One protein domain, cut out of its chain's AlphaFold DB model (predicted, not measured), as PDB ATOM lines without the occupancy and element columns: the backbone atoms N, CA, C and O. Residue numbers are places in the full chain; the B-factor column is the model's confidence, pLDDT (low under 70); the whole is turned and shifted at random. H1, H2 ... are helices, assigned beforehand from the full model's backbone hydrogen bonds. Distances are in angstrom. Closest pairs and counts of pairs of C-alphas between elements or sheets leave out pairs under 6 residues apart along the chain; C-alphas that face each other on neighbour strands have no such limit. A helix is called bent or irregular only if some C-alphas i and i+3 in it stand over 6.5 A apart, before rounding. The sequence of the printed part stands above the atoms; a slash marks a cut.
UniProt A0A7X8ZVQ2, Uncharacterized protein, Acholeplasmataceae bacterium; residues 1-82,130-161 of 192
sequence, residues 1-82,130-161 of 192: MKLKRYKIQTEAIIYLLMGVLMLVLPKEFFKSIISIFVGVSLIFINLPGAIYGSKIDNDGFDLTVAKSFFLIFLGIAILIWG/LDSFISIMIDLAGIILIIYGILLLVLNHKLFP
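AT A GLANCE: This is residues 1 to 82 and 130 to 161 of the 192 residues of an uncharacterized protein of Acholeplasmataceae bacterium (UniProt A0A7X8ZVQ2). Two pairs of helices form the two arms of a wide, open V: H4, the longest helix by residues with 30, lies beside H1 in one arm, and H2 lies beside H3 in the other. The arms meet at a corner made by the link from H1 to H2 and the first part of H4, with the cut end of H3 nearby, and a loop of residues 56 to 62 turns the chain back at the far end of the second arm. The printed part has 114 residues with four named helices, H1, H2, H3 and H4 along the chain, and no named strand, and its class is all helix. It is extended, with a radius of gyration of the C-alphas of 22.6 A, and the C-alphas span 74 by 32 by 15 A.

IN THESE COORDINATES: H4, residues 130 to 159, is 42.5 A from first to last C-alpha and runs from C-alpha 130 at (-0.530, 94.303, 144.465) to C-alpha 159 at (28.330, 97.012, 175.603). H1, residues 2 to 24, is 32.8 A long and begins with C-alpha 2 at (29.968, 109.444, 174.596). H2, residues 27 to 55, is 43.3 A long. It is irregular: C-alphas 51 and 54 are 7.5 A apart, and its line is a rough one. H3, residues 63 to 81, is 26.2 A long and ends with C-alpha 81 at (-6.675, 103.383, 138.233).

HOW THE PARTS SIT: H4 and H1 touch, and their closest C-alphas, those of Gly 142 and Gly 19, are 3.9 A apart. They run opposite ways at a shallow tilt of 24 degrees. H4 also touches H2, with residues 131 to 138 of H4 and 27 to 31 of H2 alone. The closest C-alphas there, those of Ser 135 and Lys 27, are 6.1 A apart, and the two run opposite ways at a steep tilt of 65 degrees. H2 and H3 form a helical hairpin, opposite ways at a shallow tilt of 22 degrees, and their closest C-alphas, those of Gly 39 and Gly 75, are 4.0 A apart. H1 and H3 are apart. The helix packing is mostly aligned, but only just, with 2 of 3 touching pairs at a shallow tilt. In H1, H3 and H4 every O i to N i+4 pair is within hydrogen-bond range; in H2, 21 of 25 are.

THE WHOLE: The two C-alphas farthest apart, those of Gly 60 and Pro 161, are 74.3 A apart. Residues 83 to 129 are not printed, and C-alphas 82 and 130 are 9.9 A apart across this cut, which lies in the link from H3 to H4. The link from H1 to H2 is tight and the link from H2 to H3 is short. The mean pLDDT of the printed part is 79.0, with residues 1 to 5, 53 to 62, 130 to 131 and 157 to 161 under 70.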
ATOM      1  N   MET A   1      34.086 108.261 173.385       57.78
ATOM      2  CA  MET A   1      33.064 107.235 173.725       57.78
ATOM      3  C   MET A   1      31.630 107.773 173.788       57.78
ATOM      4  O   MET A   1      30.778 107.176 173.146       57.78
ATOM      5  N   LYS A   2      31.341 108.892 174.481       57.78
ATOM      6  CA  LYS A   2      29.968 109.444 174.596       57.78
ATOM      7  C   LYS A   2      29.296 109.746 173.242       57.78
ATOM      8  O   LYS A   2      28.174 109.305 173.037       57.78
ATOM      9  N   LEU A   3      29.996 110.390 172.299       62.75
ATOM     10  CA  LEU A   3      29.450 110.709 170.964       62.75
ATOM     11  C   LEU A   3      28.979 109.469 170.180       62.75
ATOM     12  O   LEU A   3      27.910 109.479 169.583       62.75
ATOM     13  N   LYS A   4      29.756 108.377 170.230       66.94
ATOM     14  CA  LYS A   4      29.428 107.118 169.540       66.94
ATOM     15  C   LYS A   4      28.165 106.472 170.124       66.94
ATOM     16  O   LYS A   4      27.368 105.910 169.386       66.94
ATOM     17  N   ARG A   5      27.959 106.608 171.438       66.12
ATOM     18  CA  ARG A   5      26.773 106.104 172.142       66.12
ATOM     19  C   ARG A   5      25.511 106.891 171.792       66.12
ATOM     20  O   ARG A   5      24.485 106.271 171.549       66.12
ATOM     21  N   TYR A   6      25.610 108.222 171.738       73.62
ATOM     22  CA  TYR A   6      24.500 109.079 171.315       73.62
ATOM     23  C   TYR A   6      24.108 108.802 169.867       73.62
ATOM     24  O   TYR A   6      22.929 108.636 169.598       73.62
ATOM     25  N   LYS A   7      25.082 108.634 168.963       80.31
ATOM     26  CA  LYS A   7      24.806 108.270 167.566       80.31
ATOM     27  C   LYS A   7      23.997 106.969 167.452       80.31
ATOM     28  O   LYS A   7      22.960 106.968 166.806       80.31
ATOM     29  N   ILE A   8      24.412 105.909 168.154       79.56
ATOM     30  CA  ILE A   8      23.706 104.614 168.150       79.56
ATOM     31  C   ILE A   8      22.297 104.733 168.758       79.56
ATOM     32  O   ILE A   8      21.361 104.105 168.273       79.56
ATOM     33  N   GLN A   9      22.123 105.537 169.814       80.62
ATOM     34  CA  GLN A   9      20.803 105.778 170.409       80.62
ATOM     35  C   GLN A   9      19.883 106.545 169.460       80.62
ATOM     36  O   GLN A   9      18.731 106.157 169.298       80.62
ATOM     37  N   THR A  10      20.391 107.592 168.812       84.06
ATOM     38  CA  THR A  10      19.631 108.366 167.831       84.06
ATOM     39  C   THR A  10      19.231 107.498 166.640       84.06
ATOM     40  O   THR A  10      18.065 107.506 166.265       84.06
ATOM     41  N   GLU A  11      20.147 106.692 166.096       85.62
ATOM     42  CA  GLU A  11      19.849 105.747 165.008       85.62
ATOM     43  C   GLU A  11      18.763 104.742 165.413       85.62
ATOM     44  O   GLU A  11      17.794 104.555 164.682       85.62
ATOM     45  N   ALA A  12      18.865 104.146 166.604       84.62
ATOM     46  CA  ALA A  12      17.867 103.193 167.081       84.62
ATOM     47  C   ALA A  12      16.476 103.825 167.266       84.62
ATOM     48  O   ALA A  12      15.470 103.210 166.912       84.62
ATOM     49  N   ILE A  13      16.416 105.058 167.780       87.12
ATOM     50  CA  ILE A  13      15.164 105.815 167.918       87.12
ATOM     51  C   ILE A  13      14.580 106.149 166.541       87.12
ATOM     52  O   ILE A  13      13.373 106.023 166.360       87.12
ATOM     53  N   ILE A  14      15.413 106.520 165.562       89.44
ATOM     54  CA  ILE A  14      14.970 106.774 164.184       89.44
ATOM     55  C   ILE A  14      14.358 105.508 163.577       89.44
ATOM     56  O   ILE A  14      13.257 105.582 163.041       89.44
ATOM     57  N   TYR A  15      15.011 104.347 163.697       87.38
ATOM     58  CA  TYR A  15      14.471 103.092 163.159       87.38
ATOM     59  C   TYR A  15      13.157 102.679 163.828       87.38
ATOM     60  O   TYR A  15      12.227 102.265 163.139       87.38
ATOM     61  N   LEU A  16      13.046 102.851 165.149       86.62
ATOM     62  CA  LEU A  16      11.794 102.627 165.876       86.62
ATOM     63  C   LEU A  16      10.683 103.557 165.388       86.62
ATOM     64  O   LEU A  16       9.584 103.092 165.094       86.62
ATOM     65  N   LEU A  17      10.969 104.856 165.272       89.25
ATOM     66  CA  LEU A  17      10.004 105.841 164.790       89.25
ATOM     67  C   LEU A  17       9.573 105.540 163.357       89.25
ATOM     68  O   LEU A  17       8.378 105.532 163.095       89.25
ATOM     69  N   MET A  18      10.509 105.244 162.451       88.19
ATOM     70  CA  MET A  18      10.192 104.880 161.066       88.19
ATOM     71  C   MET A  18       9.341 103.611 160.994       88.19
ATOM     72  O   MET A  18       8.360 103.589 160.256       88.19
ATOM     73  N   GLY A  19       9.670 102.581 161.779       86.31
ATOM     74  CA  GLY A  19       8.902 101.338 161.802       86.31
ATOM     75  C   GLY A  19       7.478 101.527 162.329       86.31
ATOM     76  O   GLY A  19       6.529 101.037 161.724       86.31
ATOM     77  N   VAL A  20       7.301 102.309 163.401       88.62
ATOM     78  CA  VAL A  20       5.967 102.671 163.912       88.62
ATOM     79  C   VAL A  20       5.208 103.523 162.896       88.62
ATOM     80  O   VAL A  20       4.031 103.274 162.654       88.62
ATOM     81  N   LEU A  21       5.872 104.492 162.262       87.00
ATOM     82  CA  LEU A  21       5.259 105.346 161.245       87.00
ATOM     83  C   LEU A  21       4.738 104.516 160.063       87.00
ATOM     84  O   LEU A  21       3.630 104.757 159.601       87.00
ATOM     85  N   MET A  22       5.500 103.511 159.616       84.00
ATOM     86  CA  MET A  22       5.081 102.592 158.551       84.00
ATOM     87  C   MET A  22       3.845 101.766 158.923       84.00
ATOM     88  O   MET A  22       3.028 101.501 158.049       84.00
ATOM     89  N   LEU A  23       3.685 101.394 160.196       84.88
ATOM     90  CA  LEU A  23       2.525 100.629 160.674       84.88
ATOM     91  C   LEU A  23       1.282 101.497 160.926       84.88
ATOM     92  O   LEU A  23       0.161 101.003 160.835       84.88
ATOM     93  N   VAL A  24       1.471 102.769 161.285       85.25
ATOM     94  CA  VAL A  24       0.379 103.690 161.653       85.25
ATOM     95  C   VAL A  24      -0.151 104.466 160.447       85.25
ATOM     96  O   VAL A  24      -1.331 104.815 160.414       85.25
ATOM     97  N   LEU A  25       0.700 104.765 159.462       82.25
ATOM     98  CA  LEU A  25       0.276 105.503 158.278       82.25
ATOM     99  C   LEU A  25      -0.727 104.686 157.446       82.25
ATOM    100  O   LEU A  25      -0.550 103.476 157.276       82.25
ATOM    101  N   PRO A  26      -1.758 105.338 156.871       80.69
ATOM    102  CA  PRO A  26      -2.705 104.664 156.001       80.69
ATOM    103  C   PRO A  26      -1.968 103.994 154.848       80.69
ATOM    104  O   PRO A  26      -1.204 104.630 154.123       80.69
ATOM    105  N   LYS A  27      -2.224 102.706 154.639       75.38
ATOM    106  CA  LYS A  27      -1.576 101.933 153.569       75.38
ATOM    107  C   LYS A  27      -1.872 102.511 152.186       75.38
ATOM    108  O   LYS A  27      -1.023 102.452 151.304       75.38
ATOM    109  N   GLU A  28      -3.035 103.137 152.031       73.81
ATOM    110  CA  GLU A  28      -3.405 103.899 150.836       73.81
ATOM    111  C   GLU A  28      -2.433 105.034 150.524       73.81
ATOM    112  O   GLU A  28      -2.109 105.243 149.363       73.81
ATOM    113  N   PHE A  29      -1.862 105.693 151.536       79.81
ATOM    114  CA  PHE A  29      -0.872 106.745 151.323       79.81
ATOM    115  C   PHE A  29       0.389 106.208 150.635       79.81
ATOM    116  O   PHE A  29       0.859 106.775 149.648       79.81
ATOM    117  N   PHE A  30       0.915 105.073 151.101       74.31
ATOM    118  CA  PHE A  30       2.071 104.434 150.467       74.31
ATOM    119  C   PHE A  30       1.742 103.889 149.077       74.31
ATOM    120  O   PHE A  30       2.561 104.014 148.168       74.31
ATOM    121  N   LYS A  31       0.541 103.332 148.890       74.25
ATOM    122  CA  LYS A  31       0.060 102.879 147.578       74.25
ATOM    123  C   LYS A  31      -0.003 104.035 146.586       74.25
ATOM    124  O   LYS A  31       0.526 103.909 145.486       74.25
ATOM    125  N   SER A  32      -0.560 105.178 146.984       78.94
ATOM    126  CA  SER A  32      -0.589 106.384 146.155       78.94
ATOM    127  C   SER A  32       0.818 106.867 145.819       78.94
ATOM    128  O   SER A  32       1.082 107.161 144.659       78.94
ATOM    129  N   ILE A  33       1.747 106.882 146.783       82.88
ATOM    130  CA  ILE A  33       3.148 107.252 146.520       82.88
ATOM    131  C   ILE A  33       3.779 106.318 145.483       82.88
ATOM    132  O   ILE A  33       4.393 106.799 144.533       82.88
ATOM    133  N   ILE A  34       3.620 105.000 145.638       81.31
ATOM    134  CA  ILE A  34       4.172 104.010 144.704       81.31
ATOM    135  C   ILE A  34       3.541 104.173 143.319       81.31
ATOM    136  O   ILE A  34       4.264 104.202 142.326       81.31
ATOM    137  N   SER A  35       2.219 104.328 143.244       81.50
ATOM    138  CA  SER A  35       1.502 104.499 141.978       81.50
ATOM    139  C   SER A  35       1.931 105.772 141.253       81.50
ATOM    140  O   SER A  35       2.213 105.737 140.057       81.50
ATOM    141  N   ILE A  36       2.057 106.886 141.983       86.44
ATOM    142  CA  ILE A  36       2.557 108.154 141.443       86.44
ATOM    143  C   ILE A  36       3.985 107.979 140.942       86.44
ATOM    144  O   ILE A  36       4.284 108.359 139.814       86.44
ATOM    145  N   PHE A  37       4.860 107.378 141.748       87.00
ATOM    146  CA  PHE A  37       6.255 107.186 141.378       87.00
ATOM    147  C   PHE A  37       6.388 106.325 140.116       87.00
ATOM    148  O   PHE A  37       6.996 106.760 139.144       87.00
ATOM    149  N   VAL A  38       5.756 105.148 140.085       84.88
ATOM    150  CA  VAL A  38       5.797 104.230 138.936       84.88
ATOM    151  C   VAL A  38       5.159 104.862 137.698       84.88
ATOM    152  O   VAL A  38       5.757 104.824 136.624       84.88
ATOM    153  N   GLY A  39       3.979 105.471 137.839       84.75
ATOM    154  CA  GLY A  39       3.260 106.105 136.734       84.75
ATOM    155  C   GLY A  39       4.041 107.269 136.124       84.75
ATOM    156  O   GLY A  39       4.261 107.301 134.914       84.75
ATOM    157  N   VAL A  40       4.545 108.186 136.957       90.94
ATOM    158  CA  VAL A  40       5.352 109.330 136.506       90.94
ATOM    159  C   VAL A  40       6.675 108.863 135.901       90.94
ATOM    160  O   VAL A  40       7.050 109.351 134.835       90.94
ATOM    161  N   SER A  41       7.373 107.901 136.515       89.06
ATOM    162  CA  SER A  41       8.616 107.354 135.957       89.06
ATOM    163  C   SER A  41       8.400 106.705 134.591       89.06
ATOM    164  O   SER A  41       9.180 106.969 133.677       89.06
ATOM    165  N   LEU A  42       7.339 105.910 134.412       86.06
ATOM    166  CA  LEU A  42       7.008 105.310 133.115       86.06
ATOM    167  C   LEU A  42       6.771 106.372 132.041       86.06
ATOM    168  O   LEU A  42       7.264 106.219 130.925       86.06
ATOM    169  N   ILE A  43       6.079 107.461 132.377       89.00
ATOM    170  CA  ILE A  43       5.845 108.558 131.437       89.00
ATOM    171  C   ILE A  43       7.169 109.247 131.087       89.00
ATOM    172  O   ILE A  43       7.521 109.327 129.914       89.00
ATOM    173  N   PHE A  44       7.934 109.696 132.085       91.12
ATOM    174  CA  PHE A  44       9.159 110.470 131.857       91.12
ATOM    175  C   PHE A  44      10.257 109.684 131.136       91.12
ATOM    176  O   PHE A  44      10.922 110.243 130.268       91.12
ATOM    177  N   ILE A  45      10.444 108.403 131.463       88.56
ATOM    178  CA  ILE A  45      11.484 107.565 130.846       88.56
ATOM    179  C   ILE A  45      11.166 107.288 129.373       88.56
ATOM    180  O   ILE A  45      12.080 107.224 128.554       88.56
ATOM    181  N   ASN A  46       9.885 107.141 129.022       86.69
ATOM    182  CA  ASN A  46       9.468 106.786 127.663       86.69
ATOM    183  C   ASN A  46       9.109 108.005 126.798       86.69
ATOM    184  O   ASN A  46       8.999 107.875 125.578       86.69
ATOM    185  N   LEU A  47       8.985 109.200 127.389       86.88
ATOM    186  CA  LEU A  47       8.715 110.446 126.666       86.88
ATOM    187  C   LEU A  47       9.743 110.733 125.551       86.88
ATOM    188  O   LEU A  47       9.321 111.064 124.442       86.88
ATOM    189  N   PRO A  48      11.067 110.557 125.765       83.31
ATOM    190  CA  PRO A  48      12.047 110.747 124.699       83.31
ATOM    191  C   PRO A  48      11.854 109.771 123.533       83.31
ATOM    192  O   PRO A  48      11.956 110.181 122.382       83.31
ATOM    193  N   GLY A  49      11.522 108.507 123.812       79.62
ATOM    194  CA  GLY A  49      11.248 107.502 122.779       79.62
ATOM    195  C   GLY A  49       9.976 107.797 121.980       79.62
ATOM    196  O   GLY A  49       9.938 107.565 120.777       79.62
ATOM    197  N   ALA A  50       8.959 108.390 122.610       81.25
ATOM    198  CA  ALA A  50       7.732 108.796 121.924       81.25
ATOM    199  C   ALA A  50       7.912 110.056 121.054       81.25
ATOM    200  O   ALA A  50       7.308 110.151 119.990       81.25
ATOM    201  N   ILE A  51       8.737 111.017 121.491       82.06
ATOM    202  CA  ILE A  51       8.954 112.292 120.780       82.06
ATOM    203  C   ILE A  51      10.039 112.169 119.702       82.06
ATOM    204  O   ILE A  51       9.916 112.760 118.628       82.06
ATOM    205  N   TYR A  52      11.114 111.437 119.989       76.12
ATOM    206  CA  TYR A  52      12.306 111.372 119.141       76.12
ATOM    207  C   TYR A  52      12.541 110.001 118.501       76.12
ATOM    208  O   TYR A  52      13.428 109.908 117.658       76.12
ATOM    209  N   GLY A  53      11.769 108.961 118.849       66.81
ATOM    210  CA  GLY A  53      11.973 107.602 118.326       66.81
ATOM    211  C   GLY A  53      11.953 107.548 116.801       66.81
ATOM    212  O   GLY A  53      12.892 107.048 116.199       66.81
ATOM    213  N   SER A  54      11.016 108.259 116.163       61.09
ATOM    214  CA  SER A  54      10.900 108.301 114.698       61.09
ATOM    215  C   SER A  54      12.074 108.972 113.971       61.09
ATOM    216  O   SER A  54      12.071 109.034 112.746       61.09
ATOM    217  N   LYS A  55      13.024 109.580 114.697       62.56
ATOM    218  CA  LYS A  55      14.264 110.136 114.129       62.56
ATOM    219  C   LYS A  55      15.449 109.175 114.247       62.56
ATOM    220  O   LYS A  55      16.507 109.488 113.708       62.56
ATOM    221  N   ILE A  56      15.301 108.080 114.992       57.44
ATOM    222  CA  ILE A  56      16.377 107.134 115.305       57.44
ATOM    223  C   ILE A  56      16.325 105.930 114.356       57.44
ATOM    224  O   ILE A  56      17.389 105.499 113.922       57.44
ATOM    225  N   ASP A  57      15.136 105.477 113.944       53.97
ATOM    226  CA  ASP A  57      14.972 104.424 112.932       53.97
ATOM    227  C   ASP A  57      14.336 104.972 111.642       53.97
ATOM    228  O   ASP A  57      13.224 105.498 111.632       53.97
ATOM    229  N   ASN A  58      15.074 104.867 110.531       55.25
ATOM    230  CA  ASN A  58      14.700 105.381 109.203       55.25
ATOM    231  C   ASN A  58      13.774 104.440 108.404       55.25
ATOM    232  O   ASN A  58      13.421 104.768 107.273       55.25
ATOM    233  N   ASP A  59      13.363 103.302 108.970       52.12
ATOM    234  CA  ASP A  59      12.627 102.259 108.253       52.12
ATOM    235  C   ASP A  59      11.300 101.910 108.948       52.12
ATOM    236  O   ASP A  59      11.248 101.150 109.912       52.12
ATOM    237  N   GLY A  60      10.193 102.424 108.398       53.56
ATOM    238  CA  GLY A  60       8.834 101.996 108.747       53.56
ATOM    239  C   GLY A  60       8.333 102.472 110.114       53.56
ATOM    240  O   GLY A  60       9.045 103.108 110.878       53.56
ATOM    241  N   PHE A  61       7.050 102.231 110.403       56.50
ATOM    242  CA  PHE A  61       6.414 102.659 111.652       56.50
ATOM    243  C   PHE A  61       7.145 102.039 112.846       56.50
ATOM    244  O   PHE A  61       7.007 100.849 113.134       56.50
ATOM    245  N   ASP A  62       7.960 102.866 113.487       68.75
ATOM    246  CA  ASP A  62       8.992 102.452 114.414       68.75
ATOM    247  C   ASP A  62       8.363 101.803 115.657       68.75
ATOM    248  O   ASP A  62       7.671 102.442 116.460       68.75
ATOM    249  N   LEU A  63       8.576 100.491 115.797       70.94
ATOM    250  CA  LEU A  63       8.122  99.677 116.928       70.94
ATOM    251  C   LEU A  63       8.535 100.315 118.267       70.94
ATOM    252  O   LEU A  63       7.836 100.166 119.275       70.94
ATOM    253  N   THR A  64       9.630 101.080 118.266       73.12
ATOM    254  CA  THR A  64      10.135 101.861 119.397       73.12
ATOM    255  C   THR A  64       9.178 102.979 119.803       73.12
ATOM    256  O   THR A  64       8.890 103.147 120.993       73.12
ATOM    257  N   VAL A  65       8.622 103.709 118.834       80.56
ATOM    258  CA  VAL A  65       7.640 104.779 119.070       80.56
ATOM    259  C   VAL A  65       6.339 104.180 119.600       80.56
ATOM    260  O   VAL A  65       5.822 104.633 120.623       80.56
ATOM    261  N   ALA A  66       5.850 103.106 118.974       80.94
ATOM    262  CA  ALA A  66       4.631 102.419 119.407       80.94
ATOM    263  C   ALA A  66       4.751 101.868 120.841       80.94
ATOM    264  O   ALA A  66       3.857 102.068 121.667       80.94
ATOM    265  N   LYS A  67       5.887 101.236 121.170       82.12
ATOM    266  CA  LYS A  67       6.181 100.747 122.525       82.12
ATOM    267  C   LYS A  67       6.270 101.889 123.537       82.12
ATOM    268  O   LYS A  67       5.754 101.756 124.645       82.12
ATOM    269  N   SER A  68       6.883 103.010 123.160       83.50
ATOM    270  CA  SER A  68       6.997 104.185 124.028       83.50
ATOM    271  C   SER A  68       5.626 104.779 124.348       83.50
ATOM    272  O   SER A  68       5.325 105.014 125.517       83.50
ATOM    273  N   PHE A  69       4.750 104.932 123.347       86.75
ATOM    274  CA  PHE A  69       3.370 105.366 123.572       86.75
ATOM    275  C   PHE A  69       2.591 104.383 124.443       86.75
ATOM    276  O   PHE A  69       1.933 104.811 125.388       86.75
ATOM    277  N   PHE A  70       2.701 103.076 124.187       86.06
ATOM    278  CA  PHE A  70       2.059 102.059 125.021       86.06
ATOM    279  C   PHE A  70       2.474 102.181 126.495       86.06
ATOM    280  O   PHE A  70       1.618 102.173 127.377       86.06
ATOM    281  N   LEU A  71       3.770 102.354 126.773       85.94
ATOM    282  CA  LEU A  71       4.281 102.504 128.138       85.94
ATOM    283  C   LEU A  71       3.863 103.830 128.792       85.94
ATOM    284  O   LEU A  71       3.607 103.852 129.995       85.94
ATOM    285  N   ILE A  72       3.733 104.913 128.020       87.69
ATOM    286  CA  ILE A  72       3.177 106.186 128.504       87.69
ATOM    287  C   ILE A  72       1.700 106.015 128.870       87.69
ATOM    288  O   ILE A  72       1.297 106.413 129.963       87.69
ATOM    289  N   PHE A  73       0.897 105.390 128.004       87.94
ATOM    290  CA  PHE A  73      -0.512 105.112 128.294       87.94
ATOM    291  C   PHE A  73      -0.671 104.189 129.500       87.94
ATOM    292  O   PHE A  73      -1.546 104.426 130.328       87.94
ATOM    293  N   LEU A  74       0.205 103.192 129.648       85.88
ATOM    294  CA  LEU A  74       0.254 102.349 130.838       85.88
ATOM    295  C   LEU A  74       0.582 103.178 132.089       85.88
ATOM    296  O   LEU A  74      -0.085 103.028 133.106       85.88
ATOM    297  N   GLY A  75       1.545 104.100 132.013       84.81
ATOM    298  CA  GLY A  75       1.856 105.034 133.099       84.81
ATOM    299  C   GLY A  75       0.664 105.911 133.498       84.81
ATOM    300  O   GLY A  75       0.378 106.055 134.682       84.81
ATOM    301  N   ILE A  76      -0.087 106.439 132.526       87.06
ATOM    302  CA  ILE A  76      -1.312 107.221 132.774       87.06
ATOM    303  C   ILE A  76      -2.407 106.345 133.399       87.06
ATOM    304  O   ILE A  76      -3.037 106.749 134.373       87.06
ATOM    305  N   ALA A  77      -2.603 105.133 132.879       83.56
ATOM    306  CA  ALA A  77      -3.546 104.156 133.416       83.56
ATOM    307  C   ALA A  77      -3.261 103.853 134.897       83.56
ATOM    308  O   ALA A  77      -4.186 103.798 135.702       83.56
ATOM    309  N   ILE A  78      -1.986 103.750 135.275       84.25
ATOM    310  CA  ILE A  78      -1.536 103.552 136.662       84.25
ATOM    311  C   ILE A  78      -1.851 104.762 137.550       84.25
ATOM    312  O   ILE A  78      -2.200 104.606 138.718       84.25
ATOM    313  N   LEU A  79      -1.756 105.983 137.020       84.62
ATOM    314  CA  LEU A  79      -2.103 107.190 137.776       84.62
ATOM    315  C   LEU A  79      -3.614 107.324 138.007       84.62
ATOM    316  O   LEU A  79      -4.016 107.835 139.048       84.62
ATOM    317  N   ILE A  80      -4.439 106.871 137.058       82.88
ATOM    318  CA  ILE A  80      -5.906 106.976 137.130       82.88
ATOM    319  C   ILE A  80      -6.511 105.830 137.944       82.88
ATOM    320  O   ILE A  80      -7.371 106.058 138.791       82.88
ATOM    321  N   TRP A  81      -6.083 104.599 137.673       76.12
ATOM    322  CA  TRP A  81      -6.675 103.383 138.233       76.12
ATOM    323  C   TRP A  81      -5.840 102.747 139.349       76.12
ATOM    324  O   TRP A  81      -6.236 101.728 139.905       76.12
ATOM    325  N   GLY A  82      -4.697 103.339 139.696       72.44
ATOM    326  CA  GLY A  82      -3.872 102.886 140.808       72.44
ATOM    327  C   GLY A  82      -3.106 101.587 140.540       72.44
ATOM    328  O   GLY A  82      -2.877 101.158 139.406       72.44
ATOM    329  N   LEU A 130      -1.735  93.610 143.971       68.62
ATOM    330  CA  LEU A 130      -0.530  94.303 144.465       68.62
ATOM    331  C   LEU A 130      -0.842  94.968 145.802       68.62
ATOM    332  O   LEU A 130       0.043  95.153 146.627       68.62
ATOM    333  N   ASP A 131      -2.102  95.332 145.997       67.06
ATOM    334  CA  ASP A 131      -2.588  96.082 147.131       67.06
ATOM    335  C   ASP A 131      -2.402  95.339 148.455       67.06
ATOM    336  O   ASP A 131      -1.869  95.899 149.421       67.06
ATOM    337  N   SER A 132      -2.759  94.054 148.484       72.12
ATOM    338  CA  SER A 132      -2.503  93.193 149.641       72.12
ATOM    339  C   SER A 132      -1.013  92.896 149.792       72.12
ATOM    340  O   SER A 132      -0.501  92.887 150.913       72.12
ATOM    341  N   PHE A 133      -0.293  92.710 148.677       74.12
ATOM    342  CA  PHE A 133       1.151  92.466 148.697       74.12
ATOM    343  C   PHE A 133       1.919  93.630 149.333       74.12
ATOM    344  O   PHE A 133       2.679  93.432 150.280       74.12
ATOM    345  N   ILE A 134       1.689  94.849 148.843       74.50
ATOM    346  CA  ILE A 134       2.317  96.081 149.324       74.50
ATOM    347  C   ILE A 134       1.979  96.291 150.796       74.50
ATOM    348  O   ILE A 134       2.874  96.574 151.585       74.50
ATOM    349  N   SER A 135       0.715  96.096 151.183       77.25
ATOM    350  CA  SER A 135       0.290  96.174 152.582       77.25
ATOM    351  C   SER A 135       1.116  95.242 153.476       77.25
ATOM    352  O   SER A 135       1.663  95.680 154.485       77.25
ATOM    353  N   ILE A 136       1.238  93.970 153.091       82.50
ATOM    354  CA  ILE A 136       1.988  92.966 153.858       82.50
ATOM    355  C   ILE A 136       3.484  93.305 153.894       82.50
ATOM    356  O   ILE A 136       4.118  93.169 154.939       82.50
ATOM    357  N   MET A 137       4.054  93.773 152.781       82.81
ATOM    358  CA  MET A 137       5.461  94.178 152.711       82.81
ATOM    359  C   MET A 137       5.765  95.398 153.585       82.81
ATOM    360  O   MET A 137       6.803  95.415 154.244       82.81
ATOM    361  N   ILE A 138       4.872  96.390 153.630       83.94
ATOM    362  CA  ILE A 138       5.011  97.562 154.507       83.94
ATOM    363  C   ILE A 138       4.943  97.135 155.974       83.94
ATOM    364  O   ILE A 138       5.794  97.549 156.760       83.94
ATOM    365  N   ASP A 139       3.993  96.265 156.330       84.69
ATOM    366  CA  ASP A 139       3.867  95.759 157.700       84.69
ATOM    367  C   ASP A 139       5.131  94.997 158.128       84.69
ATOM    368  O   ASP A 139       5.701  95.258 159.190       84.69
ATOM    369  N   LEU A 140       5.622  94.095 157.271       89.12
ATOM    370  CA  LEU A 140       6.863  93.352 157.499       89.12
ATOM    371  C   LEU A 140       8.069  94.284 157.637       89.12
ATOM    372  O   LEU A 140       8.855  94.121 158.571       89.12
ATOM    373  N   ALA A 141       8.211  95.270 156.749       87.00
ATOM    374  CA  ALA A 141       9.291  96.249 156.819       87.00
ATOM    375  C   ALA A 141       9.239  97.049 158.131       87.00
ATOM    376  O   ALA A 141      10.264  97.197 158.800       87.00
ATOM    377  N   GLY A 142       8.047  97.491 158.544       87.00
ATOM    378  CA  GLY A 142       7.837  98.194 159.807       87.00
ATOM    379  C   GLY A 142       8.240  97.353 161.021       87.00
ATOM    380  O   GLY A 142       8.995  97.818 161.878       87.00
ATOM    381  N   ILE A 143       7.817  96.086 161.063       90.81
ATOM    382  CA  ILE A 143       8.179  95.141 162.132       90.81
ATOM    383  C   ILE A 143       9.694  94.909 162.176       90.81
ATOM    384  O   ILE A 143      10.291  94.958 163.254       90.81
ATOM    385  N   ILE A 144      10.337  94.693 161.023       91.31
ATOM    386  CA  ILE A 144      11.788  94.473 160.936       91.31
ATOM    387  C   ILE A 144      12.551  95.689 161.474       91.31
ATOM    388  O   ILE A 144      13.489  95.519 162.255       91.31
ATOM    389  N   LEU A 145      12.134  96.905 161.115       89.94
ATOM    390  CA  LEU A 145      12.742  98.142 161.613       89.94
ATOM    391  C   LEU A 145      12.610  98.280 163.133       89.94
ATOM    392  O   LEU A 145      13.579  98.649 163.802       89.94
ATOM    393  N   ILE A 146      11.448  97.929 163.691       90.31
ATOM    394  CA  ILE A 146      11.231  97.947 165.142       90.31
ATOM    395  C   ILE A 146      12.157  96.949 165.837       90.31
ATOM    396  O   ILE A 146      12.863  97.316 166.779       90.31
ATOM    397  N   ILE A 147      12.202  95.703 165.355       90.06
ATOM    398  CA  ILE A 147      13.078  94.661 165.908       90.06
ATOM    399  C   ILE A 147      14.539  95.110 165.838       90.06
ATOM    400  O   ILE A 147      15.265  94.983 166.824       90.06
ATOM    401  N   TYR A 148      14.963  95.684 164.711       88.38
ATOM    402  CA  TYR A 148      16.324  96.177 164.519       88.38
ATOM    403  C   TYR A 148      16.673  97.314 165.491       88.38
ATOM    404  O   TYR A 148      17.725  97.280 166.134       88.38
ATOM    405  N   GLY A 149      15.766  98.280 165.672       85.81
ATOM    406  CA  GLY A 149      15.922  99.360 166.647       85.81
ATOM    407  C   GLY A 149      16.039  98.846 168.087       85.81
ATOM    408  O   GLY A 149      16.928  99.278 168.828       85.81
ATOM    409  N   ILE A 150      15.219  97.860 168.474       87.25
ATOM    410  CA  ILE A 150      15.320  97.193 169.785       87.25
ATOM    411  C   ILE A 150      16.678  96.497 169.928       87.25
ATOM    412  O   ILE A 150      17.344  96.648 170.956       87.25
ATOM    413  N   LEU A 151      17.121  95.772 168.899       86.62
ATOM    414  CA  LEU A 151      18.393  95.049 168.913       86.62
ATOM    415  C   LEU A 151      19.578  95.997 169.142       86.62
ATOM    416  O   LEU A 151      20.447  95.712 169.970       86.62
ATOM    417  N   LEU A 152      19.582  97.149 168.464       84.19
ATOM    418  CA  LEU A 152      20.597  98.192 168.632       84.19
ATOM    419  C   LEU A 152      20.613  98.761 170.056       84.19
ATOM    420  O   LEU A 152      21.690  98.950 170.627       84.19
ATOM    421  N   LEU A 153      19.444  98.993 170.665       81.94
ATOM    422  CA  LEU A 153      19.349  99.453 172.055       81.94
ATOM    423  C   LEU A 153      19.879  98.406 173.042       81.94
ATOM    424  O   LEU A 153      20.663  98.751 173.933       81.94
ATOM    425  N   VAL A 154      19.505  97.136 172.867       81.06
ATOM    426  CA  VAL A 154      19.948  96.025 173.727       81.06
ATOM    427  C   VAL A 154      21.460  95.826 173.627       81.06
ATOM    428  O   VAL A 154      22.140  95.748 174.653       81.06
ATOM    429  N   LEU A 155      22.016  95.805 172.411       75.31
ATOM    430  CA  LEU A 155      23.460  95.696 172.181       75.31
ATOM    431  C   LEU A 155      24.221  96.871 172.802       75.31
ATOM    432  O   LEU A 155      25.231  96.661 173.476       75.31
ATOM    433  N   ASN A 156      23.719  98.099 172.651       73.69
ATOM    434  CA  ASN A 156      24.336  99.286 173.240       73.69
ATOM    435  C   ASN A 156      24.297  99.261 174.779       73.69
ATOM    436  O   ASN A 156      25.271  99.650 175.425       73.69
ATOM    437  N   HIS A 157      23.213  98.760 175.382       67.88
ATOM    438  CA  HIS A 157      23.114  98.580 176.834       67.88
ATOM    439  C   HIS A 157      24.046  97.473 177.355       67.88
ATOM    440  O   HIS A 157      24.622  97.603 178.434       67.88
ATOM    441  N   LYS A 158      24.233  96.392 176.589       62.34
ATOM    442  CA  LYS A 158      25.136  95.287 176.948       62.34
ATOM    443  C   LYS A 158      26.616  95.685 176.832       62.34
ATOM    444  O   LYS A 158      27.415  95.287 177.671       62.34
ATOM    445  N   LEU A 159      26.969  96.496 175.831       59.28
ATOM    446  CA  LEU A 159      28.330  97.012 175.603       59.28
ATOM    447  C   LEU A 159      28.688  98.187 176.522       59.28
ATOM    448  O   LEU A 159      29.848  98.370 176.885       59.28
ATOM    449  N   PHE A 160      27.694  98.978 176.917       56.66
ATOM    450  CA  PHE A 160      27.839 100.058 177.876       56.66
ATOM    451  C   PHE A 160      26.671  99.971 178.859       56.66
ATOM    452  O   PHE A 160      25.601 100.511 178.568       56.66
ATOM    453  N   PRO A 161      26.826  99.334 180.027       56.47
ATOM    454  CA  PRO A 161      25.791  99.375 181.046       56.47
ATOM    455  C   PRO A 161      25.634 100.820 181.530       56.47
ATOM    456  O   PRO A 161      26.600 101.506 181.878       56.47
TER     457      PRO A 161